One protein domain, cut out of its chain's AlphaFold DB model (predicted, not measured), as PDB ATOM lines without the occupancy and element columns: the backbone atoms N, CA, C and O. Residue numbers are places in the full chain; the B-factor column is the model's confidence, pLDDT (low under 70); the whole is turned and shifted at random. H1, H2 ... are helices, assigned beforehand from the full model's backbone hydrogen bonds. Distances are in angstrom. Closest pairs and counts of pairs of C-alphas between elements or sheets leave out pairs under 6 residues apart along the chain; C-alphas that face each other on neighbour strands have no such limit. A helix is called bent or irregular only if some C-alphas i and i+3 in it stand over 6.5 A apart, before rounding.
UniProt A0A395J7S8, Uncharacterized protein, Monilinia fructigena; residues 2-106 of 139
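What this domain is: This is residues 2 to 106 of the 139 residues of an uncharacterized protein of Monilinia fructigena (UniProt A0A395J7S8). Look for an open, three-sided frame of helices: the long H5 makes one side, H1, H2 and H3 are strung along a second, and H4 with residues 61 to 67 makes the third. H6 forms a corner at the end of H5, while residues 39 to 52 run back from H3 to H4, and contacts between helices are few. The 105 printed residues hold six named helices, H1 to H6 in order, and no named strand; the class is all helix. The whole is only just loose, close to compact, with a radius of gyration of the C-alphas of 15.9 A and spans of 51 by 36 by 25 A.

Where its parts are: Find C-alpha 2 at (396.746, 449.518, 306.774); from there H1, residues 2 to 14, runs 15.9 A. Next come H2, residues 23 to 27, H3, residues 32 to 38, and H4, residues 53 to 60. H5, residues 68 to 91, starts at C-alpha 68 (373.346, 432.065, 318.732) and runs 32.4 A. H6, residues 94 to 99, ends at C-alpha 99 (356.934, 466.002, 324.653); it is irregular, with C-alphas 95 and 98 8.5 A apart.

How they stand to each other: Beginning at H1, you find H4 close but not clearly touching, about perpendicular at 75 degrees; their closest C-alphas, Tyr 8 and Thr 54, are 7.6 A apart. H2 and H3 touch, closest at the C-alphas of Cys 25 and Asn 35, 5.7 A. H3 and H5 are near each other. H5, with residues 89 to 91 alone, and H6 touch only at the corner, about perpendicular at 81 degrees; the closest C-alphas, His 90 and Ala 97, are 5.1 A apart. Every O i to N i+4 pair is within hydrogen-bond range in H2 and H3, against 8 of 9 in H1, 3 of 4 in H4, 18 of 20 in H5 and 0 of 2 in H6, where 2 of 3 O i to N i+3 pairs are.

The domain as a whole: The C-alphas of Ser 2 and Thr 94 are the two farthest apart, 51.1 A. The printed part has no cut, and the link from H3 to H4 is long, 14 residues. Look at residues 59 to 60 of H4 for pLDDT under 70.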
ATOM      1  N   SER A   2     397.401 448.383 307.458       84.06
ATOM      2  CA  SER A   2     396.746 449.518 306.774       84.06
ATOM      3  C   SER A   2     395.242 449.335 306.513       84.06
ATOM      4  O   SER A   2     394.481 450.279 306.676       84.06
ATOM      5  N   GLY A   3     394.788 448.120 306.176       84.56
ATOM      6  CA  GLY A   3     393.356 447.841 305.982       84.56
ATOM      7  C   GLY A   3     392.532 448.001 307.265       84.56
ATOM      8  O   GLY A   3     391.480 448.627 307.246       84.56
ATOM      9  N   SER A   4     393.054 447.516 308.396       83.81
ATOM     10  CA  SER A   4     392.425 447.700 309.709       83.81
ATOM     11  C   SER A   4     392.384 449.175 310.111       83.81
ATOM     12  O   SER A   4     391.370 449.629 310.622       83.81
ATOM     13  N   PHE A   5     393.445 449.944 309.833       86.81
ATOM     14  CA  PHE A   5     393.442 451.389 310.072       86.81
ATOM     15  C   PHE A   5     392.322 452.086 309.294       86.81
ATOM     16  O   PHE A   5     391.547 452.815 309.898       86.81
ATOM     17  N   ILE A   6     392.183 451.823 307.990       88.06
ATOM     18  CA  ILE A   6     391.127 452.434 307.165       88.06
ATOM     19  C   ILE A   6     389.737 452.042 307.680       88.06
ATOM     20  O   ILE A   6     388.875 452.907 307.817       88.06
ATOM     21  N   TRP A   7     389.541 450.762 308.011       85.75
ATOM     22  CA  TRP A   7     388.262 450.241 308.499       85.75
ATOM     23  C   TRP A   7     387.798 450.893 309.806       85.75
ATOM     24  O   TRP A   7     386.604 451.088 309.983       85.75
ATOM     25  N   TYR A   8     388.716 451.260 310.703       85.62
ATOM     26  CA  TYR A   8     388.370 451.935 311.961       85.62
ATOM     27  C   TYR A   8     388.378 453.465 311.851       85.62
ATOM     28  O   TYR A   8     387.537 454.141 312.439       85.62
ATOM     29  N   PHE A   9     389.314 454.033 311.092       88.88
ATOM     30  CA  PHE A   9     389.472 455.480 310.971       88.88
ATOM     31  C   PHE A   9     388.347 456.117 310.152       88.88
ATOM     32  O   PHE A   9     387.853 457.186 310.502       88.88
ATOM     33  N   PHE A  10     387.917 455.464 309.070       89.88
ATOM     34  CA  PHE A  10     386.939 456.038 308.155       89.88
ATOM     35  C   PHE A  10     385.546 456.222 308.785       89.88
ATOM     36  O   PHE A  10     385.078 457.363 308.798       89.88
ATOM     37  N   PRO A  11     384.888 455.186 309.347       87.50
ATOM     38  CA  PRO A  11     383.604 455.381 310.013       87.50
ATOM     39  C   PRO A  11     383.742 456.235 311.281       87.50
ATOM     40  O   PRO A  11     382.903 457.093 311.519       87.50
ATOM     41  N   GLY A  12     384.836 456.103 312.042       85.19
ATOM     42  CA  GLY A  12     385.013 456.856 313.287       85.19
ATOM     43  C   GLY A  12     385.220 458.368 313.106       85.19
ATOM     44  O   GLY A  12     384.749 459.154 313.931       85.19
ATOM     45  N   TRP A  13     385.908 458.788 312.036       87.50
ATOM     46  CA  TRP A  13     386.371 460.177 311.885       87.50
ATOM     47  C   TRP A  13     385.966 460.861 310.580       87.50
ATOM     48  O   TRP A  13     385.761 462.072 310.584       87.50
ATOM     49  N   ILE A  14     385.862 460.133 309.466       91.62
ATOM     50  CA  ILE A  14     385.575 460.736 308.153       91.62
ATOM     51  C   ILE A  14     384.074 460.750 307.869       91.62
ATOM     52  O   ILE A  14     383.539 461.775 307.450       91.62
ATOM     53  N   PHE A  15     383.381 459.634 308.105       89.25
ATOM     54  CA  PHE A  15     381.938 459.540 307.901       89.25
ATOM     55  C   PHE A  15     381.255 458.717 308.999       89.25
ATOM     56  O   PHE A  15     380.984 457.526 308.847       89.25
ATOM     57  N   GLN A  16     380.894 459.409 310.081       86.06
ATOM     58  CA  GLN A  16     380.220 458.845 311.259       86.06
ATOM     59  C   GLN A  16     378.821 458.282 310.974       86.06
ATOM     60  O   GLN A  16     378.314 457.459 311.735       86.06
ATOM     61  N   GLY A  17     378.218 458.645 309.837       85.38
ATOM     62  CA  GLY A  17     376.986 458.017 309.356       85.38
ATOM     63  C   GLY A  17     377.143 456.523 309.048       85.38
ATOM     64  O   GLY A  17     376.147 455.813 308.994       85.38
ATOM     65  N   LEU A  18     378.369 456.014 308.880       87.69
ATOM     66  CA  LEU A  18     378.624 454.575 308.753       87.69
ATOM     67  C   LEU A  18     378.598 453.848 310.100       87.69
ATOM     68  O   LEU A  18     378.258 452.667 310.131       87.69
ATOM     69  N   SER A  19     378.920 454.532 311.200       87.25
ATOM     70  CA  SER A  19     378.850 453.956 312.548       87.25
ATOM     71  C   SER A  19     377.399 453.797 313.012       87.25
ATOM     72  O   SER A  19     377.057 452.762 313.575       87.25
ATOM     73  N   TYR A  20     376.527 454.760 312.701       86.62
ATOM     74  CA  TYR A  20     375.078 454.670 312.918       86.62
ATOM     75  C   TYR A  20     374.351 454.812 311.582       86.62
ATOM     76  O   TYR A  20     373.926 455.907 311.208       86.62
ATOM     77  N   PHE A  21     374.221 453.708 310.843       89.56
ATOM     78  CA  PHE A  21     373.698 453.738 309.480       89.56
ATOM     79  C   PHE A  21     372.170 453.828 309.457       89.56
ATOM     80  O   PHE A  21     371.446 452.862 309.215       89.56
ATOM     81  N   THR A  22     371.668 455.032 309.701       90.00
ATOM     82  CA  THR A  22     370.242 455.349 309.808       90.00
ATOM     83  C   THR A  22     369.670 455.822 308.472       90.00
ATOM     84  O   THR A  22     369.056 456.883 308.375       90.00
ATOM     85  N   PHE A  23     369.837 455.022 307.413       88.50
ATOM     86  CA  PHE A  23     369.444 455.415 306.050       88.50
ATOM     87  C   PHE A  23     367.972 455.853 305.938       88.50
ATOM     88  O   PHE A  23     367.653 456.767 305.180       88.50
ATOM     89  N   ALA A  24     367.071 455.245 306.719       88.56
ATOM     90  CA  ALA A  24     365.661 455.624 306.762       88.56
ATOM     91  C   ALA A  24     365.471 457.081 307.227       88.56
ATOM     92  O   ALA A  24     364.670 457.816 306.653       88.56
ATOM     93  N   CYS A  25     366.271 457.524 308.202       90.12
ATOM     94  CA  CYS A  25     366.281 458.911 308.666       90.12
ATOM     95  C   CYS A  25     366.855 459.858 307.601       90.12
ATOM     96  O   CYS A  25     366.470 461.016 307.548       90.12
ATOM     97  N   TRP A  26     367.730 459.391 306.706       89.69
ATOM     98  CA  TRP A  26     368.239 460.220 305.603       89.69
ATOM     99  C   TRP A  26     367.210 460.416 304.487       89.69
ATOM    100  O   TRP A  26     367.202 461.463 303.848       89.69
ATOM    101  N   ILE A  27     366.332 459.432 304.267       91.38
ATOM    102  CA  ILE A  27     365.235 459.530 303.292       91.38
ATOM    103  C   ILE A  27     364.191 460.555 303.757       91.38
ATOM    104  O   ILE A  27     363.683 461.327 302.947       91.38
ATOM    105  N   ALA A  28     363.876 460.575 305.055       92.12
ATOM    106  CA  ALA A  28     362.864 461.461 305.630       92.12
ATOM    107  C   ALA A  28     363.366 462.163 306.912       92.12
ATOM    108  O   ALA A  28     362.848 461.903 308.000       92.12
ATOM    109  N   PRO A  29     364.335 463.091 306.805       87.69
ATOM    110  CA  PRO A  29     365.039 463.652 307.963       87.69
ATOM    111  C   PRO A  29     364.167 464.528 308.860       87.69
ATOM    112  O   PRO A  29     364.428 464.640 310.056       87.69
ATOM    113  N   GLN A  30     363.119 465.139 308.304       90.56
ATOM    114  CA  GLN A  30     362.198 465.995 309.054       90.56
ATOM    115  C   GLN A  30     360.970 465.252 309.585       90.56
ATOM    116  O   GLN A  30     360.090 465.885 310.157       90.56
ATOM    117  N   ASN A  31     360.882 463.931 309.401       91.25
ATOM    118  CA  ASN A  31     359.763 463.152 309.914       91.25
ATOM    119  C   ASN A  31     360.071 462.666 311.348       91.25
ATOM    120  O   ASN A  31     360.948 461.810 311.517       91.25
ATOM    121  N   PRO A  32     359.353 463.159 312.378       87.88
ATOM    122  CA  PRO A  32     359.613 462.779 313.766       87.88
ATOM    123  C   PRO A  32     359.426 461.281 314.009       87.88
ATOM    124  O   PRO A  32     360.256 460.668 314.670       87.88
ATOM    125  N   VAL A  33     358.401 460.673 313.403       90.19
ATOM    126  CA  VAL A  33     358.092 459.241 313.541       90.19
ATOM    127  C   VAL A  33     359.232 458.390 312.982       90.19
ATOM    128  O   VAL A  33     359.653 457.416 313.601       90.19
ATOM    129  N   VAL A  34     359.795 458.777 311.833       91.00
ATOM    130  CA  VAL A  34     360.936 458.061 311.239       91.00
ATOM    131  C   VAL A  34     362.161 458.145 312.148       91.00
ATOM    132  O   VAL A  34     362.799 457.123 312.397       91.00
ATOM    133  N   ASN A  35     362.458 459.327 312.693       90.25
ATOM    134  CA  ASN A  35     363.574 459.509 313.623       90.25
ATOM    135  C   ASN A  35     363.365 458.755 314.947       90.25
ATOM    136  O   ASN A  35     364.316 458.196 315.487       90.25
ATOM    137  N   GLN A  36     362.136 458.686 315.461       91.00
ATOM    138  CA  GLN A  36     361.809 457.941 316.681       91.00
ATOM    139  C   GLN A  36     361.964 456.427 316.488       91.00
ATOM    140  O   GLN A  36     362.499 455.745 317.359       91.00
ATOM    141  N   LEU A  37     361.535 455.887 315.346       91.44
ATOM    142  CA  LEU A  37     361.594 454.446 315.080       91.44
ATOM    143  C   LEU A  37     362.987 453.981 314.632       91.44
ATOM    144  O   LEU A  37     363.484 452.953 315.090       91.44
ATOM    145  N   PHE A  38     363.633 454.727 313.737       92.19
ATOM    146  CA  PHE A  38     364.861 454.289 313.063       92.19
ATOM    147  C   PHE A  38     366.103 455.097 313.445       92.19
ATOM    148  O   PHE A  38     367.195 454.780 312.976       92.19
ATOM    149  N   GLY A  39     365.966 456.128 314.282       88.94
ATOM    150  CA  GLY A  39     367.102 456.892 314.785       88.94
ATOM    151  C   GLY A  39     368.018 456.022 315.644       88.94
ATOM    152  O   GLY A  39     367.551 455.232 316.458       88.94
ATOM    153  N   GLY A  40     369.330 456.175 315.456       82.44
ATOM    154  CA  GLY A  40     370.355 455.358 316.115       82.44
ATOM    155  C   GLY A  40     370.853 455.905 317.456       82.44
ATOM    156  O   GLY A  40     371.590 455.209 318.143       82.44
ATOM    157  N   VAL A  41     370.474 457.137 317.817       81.00
ATOM    158  CA  VAL A  41     370.897 457.798 319.068       81.00
ATOM    159  C   VAL A  41     369.699 458.106 319.962       81.00
ATOM    160  O   VAL A  41     369.695 457.733 321.124       81.00
ATOM    161  N   THR A  42     368.676 458.766 319.415       82.56
ATOM    162  CA  THR A  42     367.480 459.211 320.158       82.56
ATOM    163  C   THR A  42     366.225 458.396 319.829       82.56
ATOM    164  O   THR A  42     365.128 458.740 320.265       82.56
ATOM    165  N   GLY A  43     366.366 457.372 318.985       87.25
ATOM    166  CA  GLY A  43     365.282 456.502 318.537       87.25
ATOM    167  C   GLY A  43     365.470 455.060 319.005       87.25
ATOM    168  O   GLY A  43     366.417 454.736 319.722       87.25
ATOM    169  N   LEU A  44     364.560 454.185 318.580       89.94
ATOM    170  CA  LEU A  44     364.565 452.760 318.931       89.94
ATOM    171  C   LEU A  44     365.559 451.927 318.109       89.94
ATOM    172  O   LEU A  44     365.813 450.775 318.455       89.94
ATOM    173  N   GLY A  45     366.099 452.472 317.015       88.94
ATOM    174  CA  GLY A  45     367.077 451.779 316.176       88.94
ATOM    175  C   GLY A  45     366.565 450.463 315.579       88.94
ATOM    176  O   GLY A  45     367.321 449.498 315.518       88.94
ATOM    177  N   LEU A  46     365.301 450.405 315.127       89.38
ATOM    178  CA  LEU A  46     364.655 449.159 314.663       89.38
ATOM    179  C   LEU A  46     365.382 448.441 313.513       89.38
ATOM    180  O   LEU A  46     365.176 447.247 313.304       89.38
ATOM    181  N   ILE A  47     366.222 449.156 312.765       88.81
ATOM    182  CA  ILE A  47     367.106 448.584 311.745       88.81
ATOM    183  C   ILE A  47     368.549 448.908 312.159       88.81
ATOM    184  O   ILE A  47     369.110 449.903 311.695       88.81
ATOM    185  N   PRO A  48     369.148 448.116 313.068       83.31
ATOM    186  CA  PRO A  48     370.469 448.407 313.603       83.31
ATOM    187  C   PRO A  48     371.538 447.958 312.601       83.31
ATOM    188  O   PRO A  48     372.015 446.825 312.636       83.31
ATOM    189  N   ILE A  49     371.899 448.847 311.676       88.81
ATOM    190  CA  ILE A  49     373.010 448.639 310.742       88.81
ATOM    191  C   ILE A  49     374.170 449.529 311.173       88.81
ATOM    192  O   ILE A  49     374.025 450.736 311.372       88.81
ATOM    193  N   THR A  50     375.342 448.921 311.290       89.25
ATOM    194  CA  THR A  50     376.598 449.624 311.512       89.25
ATOM    195  C   THR A  50     377.684 449.000 310.649       89.25
ATOM    196  O   THR A  50     377.732 447.783 310.465       89.25
ATOM    197  N   PHE A  51     378.548 449.845 310.100       89.06
ATOM    198  CA  PHE A  51     379.770 449.449 309.403       89.06
ATOM    199  C   PHE A  51     381.009 449.701 310.267       89.06
ATOM    200  O   PHE A  51     382.134 449.671 309.776       89.06
ATOM    201  N   ASP A  52     380.802 449.944 311.559       88.88
ATOM    202  CA  ASP A  52     381.849 450.185 312.532       88.88
ATOM    203  C   ASP A  52     381.832 449.077 313.583       88.88
ATOM    204  O   ASP A  52     380.943 448.985 314.431       88.88
ATOM    205  N   TRP A  53     382.848 448.217 313.534       85.50
ATOM    206  CA  TRP A  53     382.949 447.104 314.475       85.50
ATOM    207  C   TRP A  53     383.113 447.583 315.923       85.50
ATOM    208  O   TRP A  53     382.704 446.877 316.844       85.50
ATOM    209  N   THR A  54     383.635 448.795 316.142       85.06
ATOM    210  CA  THR A  54     383.795 449.347 317.495       85.06
ATOM    211  C   THR A  54     382.459 449.665 318.155       85.06
ATOM    212  O   THR A  54     382.351 449.512 319.368       85.06
ATOM    213  N   VAL A  55     381.422 449.997 317.377       83.88
ATOM    214  CA  VAL A  55     380.052 450.192 317.884       83.88
ATOM    215  C   VAL A  55     379.492 448.878 318.425       83.88
ATOM    216  O   VAL A  55     378.874 448.855 319.488       83.88
ATOM    217  N   VAL A  56     379.764 447.763 317.740       83.88
ATOM    218  CA  VAL A  56     379.331 446.427 318.173       83.88
ATOM    219  C   VAL A  56     380.104 445.982 319.416       83.88
ATOM    220  O   VAL A  56     379.507 445.579 320.415       83.88
ATOM    221  N   THR A  57     381.436 446.074 319.382       84.06
ATOM    222  CA  THR A  57     382.277 445.553 320.468       84.06
ATOM    223  C   THR A  57     382.369 446.455 321.686       84.06
ATOM    224  O   THR A  57     382.709 445.973 322.764       84.06
ATOM    225  N   GLY A  58     382.094 447.752 321.533       76.69
ATOM    226  CA  GLY A  58     382.198 448.739 322.606       76.69
ATOM    227  C   GLY A  58     381.165 448.545 323.713       76.69
ATOM    228  O   GLY A  58     381.435 448.910 324.852       76.69
ATOM    229  N   TYR A  59     380.015 447.938 323.396       67.44
ATOM    230  CA  TYR A  59     378.924 447.734 324.354       67.44
ATOM    231  C   TYR A  59     378.690 446.259 324.711       67.44
ATOM    232  O   TYR A  59     378.446 445.932 325.870       67.44
ATOM    233  N   LEU A  60     378.780 445.353 323.732       68.94
ATOM    234  CA  LEU A  60     378.444 443.930 323.898       68.94
ATOM    235  C   LEU A  60     379.669 443.019 324.075       68.94
ATOM    236  O   LEU A  60     379.516 441.797 324.109       68.94
ATOM    237  N   TYR A  61     380.878 443.584 324.167       76.19
ATOM    238  CA  TYR A  61     382.128 442.844 323.952       76.19
ATOM    239  C   TYR A  61     382.092 442.107 322.602       76.19
ATOM    240  O   TYR A  61     381.413 442.534 321.673       76.19
ATOM    241  N   SER A  62     382.849 441.022 322.433       81.19
ATOM    242  CA  SER A  62     382.775 440.239 321.200       81.19
ATOM    243  C   SER A  62     381.477 439.414 321.174       81.19
ATOM    244  O   SER A  62     381.373 438.440 321.926       81.19
ATOM    245  N   PRO A  63     380.507 439.721 320.286       77.19
ATOM    246  CA  PRO A  63     379.260 438.959 320.176       77.19
ATOM    247  C   PRO A  63     379.480 437.562 319.577       77.19
ATOM    248  O   PRO A  63     378.556 436.761 319.520       77.19
ATOM    249  N   LEU A  64     380.705 437.263 319.134       84.50
ATOM    250  CA  LEU A  64     381.110 435.955 318.624       84.50
ATOM    251  C   LEU A  64     381.348 434.931 319.747       84.50
ATOM    252  O   LEU A  64     381.528 433.751 319.463       84.50
ATOM    253  N   ILE A  65     381.392 435.383 321.005       88.38
ATOM    254  CA  ILE A  65     381.560 434.532 322.190       88.38
ATOM    255  C   ILE A  65     380.246 433.826 322.572       88.38
ATOM    256  O   ILE A  65     380.264 432.600 322.717       88.38
ATOM    257  N   PRO A  66     379.110 434.531 322.777       89.00
ATOM    258  CA  PRO A  66     377.858 433.876 323.139       89.00
ATOM    259  C   PRO A  66     377.293 433.024 321.988       89.00
ATOM    260  O   PRO A  66     377.368 433.412 320.822       89.00
ATOM    261  N   PRO A  67     376.671 431.870 322.291       92.94
ATOM    262  CA  PRO A  67     376.036 431.043 321.276       92.94
ATOM    263  C   PRO A  67     374.774 431.716 320.718       92.94
ATOM    264  O   PRO A  67     374.086 432.469 321.411       92.94
ATOM    265  N   TRP A  68     374.421 431.388 319.472       91.00
ATOM    266  CA  TRP A  68     373.346 432.065 318.732       91.00
ATOM    267  C   TRP A  68     371.988 432.059 319.455       91.00
ATOM    268  O   TRP A  68     371.249 433.037 319.376       91.00
ATOM    269  N   TYR A  69     371.661 430.990 320.189       93.88
ATOM    270  CA  TYR A  69     370.386 430.875 320.902       93.88
ATOM    271  C   TYR A  69     370.287 431.856 322.076       93.88
ATOM    272  O   TYR A  69     369.204 432.355 322.369       93.88
ATOM    273  N   ALA A  70     371.412 432.170 322.729       92.31
ATOM    274  CA  ALA A  70     371.454 433.159 323.800       92.31
ATOM    275  C   ALA A  70     371.222 434.562 323.228       92.31
ATOM    276  O   ALA A  70     370.414 435.318 323.760       92.31
ATOM    277  N   ILE A  71     371.856 434.864 322.087       90.38
ATOM    278  CA  ILE A  71     371.654 436.118 321.351       90.38
ATOM    279  C   ILE A  71     370.184 436.258 320.933       90.38
ATOM    280  O   ILE A  71     369.568 437.289 321.189       90.38
ATOM    281  N   ALA A  72     369.597 435.210 320.344       93.50
ATOM    282  CA  ALA A  72     368.199 435.215 319.918       93.50
ATOM    283  C   ALA A  72     367.233 435.437 321.093       93.50
ATOM    284  O   ALA A  72     366.324 436.257 320.989       93.50
ATOM    285  N   ASN A  73     367.454 434.768 322.228       95.44
ATOM    286  CA  ASN A  73     366.644 434.962 323.430       95.44
ATOM    287  C   ASN A  73     366.709 436.411 323.944       95.44
ATOM    288  O   ASN A  73     365.676 437.007 324.246       95.44
ATOM    289  N   THR A  74     367.905 437.005 323.991       92.25
ATOM    290  CA  THR A  74     368.077 438.413 324.380       92.25
ATOM    291  C   THR A  74     367.393 439.365 323.399       92.25
ATOM    292  O   THR A  74     366.740 440.307 323.840       92.25
ATOM    293  N   LEU A  75     367.480 439.114 322.088       91.50
ATOM    294  CA  LEU A  75     366.792 439.922 321.073       91.50
ATOM    295  C   LEU A  75     365.267 439.850 321.206       91.50
ATOM    296  O   LEU A  75     364.599 440.873 321.085       91.50
ATOM    297  N   ILE A  76     364.714 438.670 321.500       95.75
ATOM    298  CA  ILE A  76     363.276 438.508 321.758       95.75
ATOM    299  C   ILE A  76     362.871 439.298 323.008       95.75
ATOM    300  O   ILE A  76     361.880 440.026 322.978       95.75
ATOM    301  N   GLY A  77     363.655 439.202 324.087       95.62
ATOM    302  CA  GLY A  77     363.424 439.972 325.309       95.62
ATOM    303  C   GLY A  77     363.461 441.482 325.063       95.62
ATOM    304  O   GLY A  77     362.541 442.188 325.465       95.62
ATOM    305  N   LEU A  78     364.472 441.971 324.340       92.88
ATOM    306  CA  LEU A  78     364.581 443.372 323.927       92.88
ATOM    307  C   LEU A  78     363.348 443.814 323.128       92.88
ATOM    308  O   LEU A  78     362.761 444.857 323.408       92.88
ATOM    309  N   PHE A  79     362.929 443.010 322.152       94.19
ATOM    310  CA  PHE A  79     361.785 443.342 321.312       94.19
ATOM    311  C   PHE A  79     360.489 443.457 322.123       94.19
ATOM    312  O   PHE A  79     359.770 444.445 322.004       94.19
ATOM    313  N   ILE A  80     360.203 442.480 322.985       95.44
ATOM    314  CA  ILE A  80     358.952 442.447 323.754       95.44
ATOM    315  C   ILE A  80     358.957 443.493 324.873       95.44
ATOM    316  O   ILE A  80     357.993 444.238 325.026       95.44
ATOM    317  N   PHE A  81     360.022 443.547 325.674       93.69
ATOM    318  CA  PHE A  81     360.019 444.333 326.907       93.69
ATOM    319  C   PHE A  81     360.489 445.770 326.734       93.69
ATOM    320  O   PHE A  81     360.136 446.592 327.574       93.69
ATOM    321  N   VAL A  82     361.261 446.083 325.689       91.19
ATOM    322  CA  VAL A  82     361.771 447.442 325.450       91.19
ATOM    323  C   VAL A  82     361.085 448.070 324.247       91.19
ATOM    324  O   VAL A  82     360.509 449.143 324.370       91.19
ATOM    325  N   ILE A  83     361.094 447.409 323.086       92.75
ATOM    326  CA  ILE A  83     360.554 448.015 321.859       92.75
ATOM    327  C   ILE A  83     359.027 448.112 321.919       92.75
ATOM    328  O   ILE A  83     358.481 449.198 321.769       92.75
ATOM    329  N   VAL A  84     358.321 446.999 322.145       93.81
ATOM    330  CA  VAL A  84     356.846 447.003 322.154       93.81
ATOM    331  C   VAL A  84     356.294 447.880 323.279       93.81
ATOM    332  O   VAL A  84     355.324 448.602 323.062       93.81
ATOM    333  N   SER A  85     356.916 447.860 324.460       91.75
ATOM    334  CA  SER A  85     356.504 448.703 325.588       91.75
ATOM    335  C   SER A  85     356.743 450.191 325.315       91.75
ATOM    336  O   SER A  85     355.830 450.982 325.543       91.75
ATOM    337  N   ALA A  86     357.904 450.573 324.767       90.56
ATOM    338  CA  ALA A  86     358.200 451.957 324.400       90.56
ATOM    339  C   ALA A  86     357.234 452.464 323.326       90.56
ATOM    340  O   ALA A  86     356.645 453.527 323.489       90.56
ATOM    341  N   LEU A  87     356.985 451.673 322.274       91.62
ATOM    342  CA  LEU A  87     355.983 452.008 321.258       91.62
ATOM    343  C   LEU A  87     354.591 452.177 321.876       91.62
ATOM    344  O   LEU A  87     353.892 453.135 321.557       91.62
ATOM    345  N   GLY A  88     354.200 451.262 322.765       91.25
ATOM    346  CA  GLY A  88     352.930 451.328 323.477       91.25
ATOM    347  C   GLY A  88     352.793 452.626 324.264       91.25
ATOM    348  O   GLY A  88     351.856 453.371 324.026       91.25
ATOM    349  N   LEU A  89     353.743 452.926 325.149       89.62
ATOM    350  CA  LEU A  89     353.699 454.112 326.008       89.62
ATOM    351  C   LEU A  89     353.759 455.420 325.215       89.62
ATOM    352  O   LEU A  89     352.987 456.339 325.500       89.62
ATOM    353  N   HIS A  90     354.650 455.488 324.223       89.25
ATOM    354  CA  HIS A  90     354.898 456.707 323.459       89.25
ATOM    355  C   HIS A  90     353.707 457.068 322.580       89.25
ATOM    356  O   HIS A  90     353.224 458.192 322.632       89.25
ATOM    357  N   TYR A  91     353.168 456.109 321.823       89.06
ATOM    358  CA  TYR A  91     352.060 456.384 320.903       89.06
ATOM    359  C   TYR A  91     350.679 456.391 321.570       89.06
ATOM    360  O   TYR A  91     349.719 456.846 320.950       89.06
ATOM    361  N   THR A  92     350.545 455.931 322.820       89.44
ATOM    362  CA  THR A  92     349.316 456.156 323.605       89.44
ATOM    363  C   THR A  92     349.320 457.492 324.349       89.44
ATOM    364  O   THR A  92     348.342 457.791 325.031       89.44
ATOM    365  N   GLY A  93     350.399 458.282 324.262       84.12
ATOM    366  CA  GLY A  93     350.535 459.556 324.976       84.12
ATOM    367  C   GLY A  93     350.652 459.399 326.496       84.12
ATOM    368  O   GLY A  93     350.336 460.321 327.252       84.12
ATOM    369  N   THR A  94     351.075 458.225 326.975       84.38
ATOM    370  CA  THR A  94     351.225 457.974 328.414       84.38
ATOM    371  C   THR A  94     352.363 458.838 328.965       84.38
ATOM    372  O   THR A  94     353.396 458.983 328.323       84.38
ATOM    373  N   TRP A  95     352.174 459.434 330.147       82.06
ATOM    374  CA  TRP A  95     353.182 460.269 330.829       82.06
ATOM    375  C   TRP A  95     353.741 461.437 330.006       82.06
ATOM    376  O   TRP A  95     354.896 461.809 330.172       82.06
ATOM    377  N   TYR A  96     352.919 462.043 329.142       82.44
ATOM    378  CA  TYR A  96     353.344 463.171 328.304       82.44
ATOM    379  C   TYR A  96     354.492 462.811 327.343       82.44
ATOM    380  O   TYR A  96     355.250 463.690 326.934       82.44
ATOM    381  N   ALA A  97     354.596 461.534 326.951       83.38
ATOM    382  CA  ALA A  97     355.660 461.024 326.087       83.38
ATOM    383  C   ALA A  97     355.801 461.781 324.753       83.38
ATOM    384  O   ALA A  97     356.905 461.887 324.235       83.38
ATOM    385  N   ASP A  98     354.732 462.394 324.233       82.31
ATOM    386  CA  ASP A  98     354.785 463.239 323.028       82.31
ATOM    387  C   ASP A  98     355.773 464.416 323.139       82.31
ATOM    388  O   ASP A  98     356.298 464.886 322.127       82.31
ATOM    389  N   TYR A  99     356.027 464.890 324.361       81.12
ATOM    390  CA  TYR A  99     356.934 466.002 324.653       81.12
ATOM    391  C   TYR A  99     358.341 465.540 325.048       81.12
ATOM    392  O   TYR A  99     359.236 466.373 325.192       81.12
ATOM    393  N   LEU A 100     358.540 464.233 325.217       84.06
ATOM    394  CA  LEU A 100     359.806 463.631 325.616       84.06
ATOM    395  C   LEU A 100     360.467 462.926 324.420       84.06
ATOM    396  O   LEU A 100     359.795 462.488 323.480       84.06
ATOM    397  N   PRO A 101     361.804 462.811 324.403       82.88
ATOM    398  CA  PRO A 101     362.474 461.955 323.433       82.88
ATOM    399  C   PRO A 101     362.058 460.488 323.629       82.88
ATOM    400  O   PRO A 101     361.926 460.019 324.754       82.88
ATOM    401  N   MET A 102     361.910 459.749 322.523       85.44
ATOM    402  CA  MET A 102     361.525 458.325 322.532       85.44
ATOM    403  C   MET A 102     362.478 457.459 323.369       85.44
ATOM    404  O   MET A 102     362.068 456.482 323.988       85.44
ATOM    405  N   ASN A 103     363.766 457.795 323.351       84.88
ATOM    406  CA  ASN A 103     364.777 457.118 324.140       84.88
ATOM    407  C   ASN A 103     365.839 458.132 324.568       84.88
ATOM    408  O   ASN A 103     366.579 458.652 323.730       84.88
ATOM    409  N   ASP A 104     365.893 458.423 325.864       84.88
ATOM    410  CA  ASP A 104     366.948 459.210 326.493       84.88
ATOM    411  C   ASP A 104     367.092 458.800 327.966       84.88
ATOM    412  O   ASP A 104     366.121 458.426 328.618       84.88
ATOM    413  N   GLY A 105     368.314 458.865 328.488       83.38
ATOM    414  CA  GLY A 105     368.622 458.574 329.891       83.38
ATOM    415  C   GLY A 105     368.600 459.808 330.795       83.38
ATOM    416  O   GLY A 105     369.007 459.723 331.953       83.38
ATOM    417  N   ARG A 106     368.215 460.973 330.263       86.94
ATOM    418  CA  ARG A 106     368.151 462.238 331.005       86.94
ATOM    419  C   ARG A 106     366.781 462.431 331.642       86.94
ATOM    420  O   ARG A 106     365.771 462.055 331.065       86.94
TER     421      ARG A 106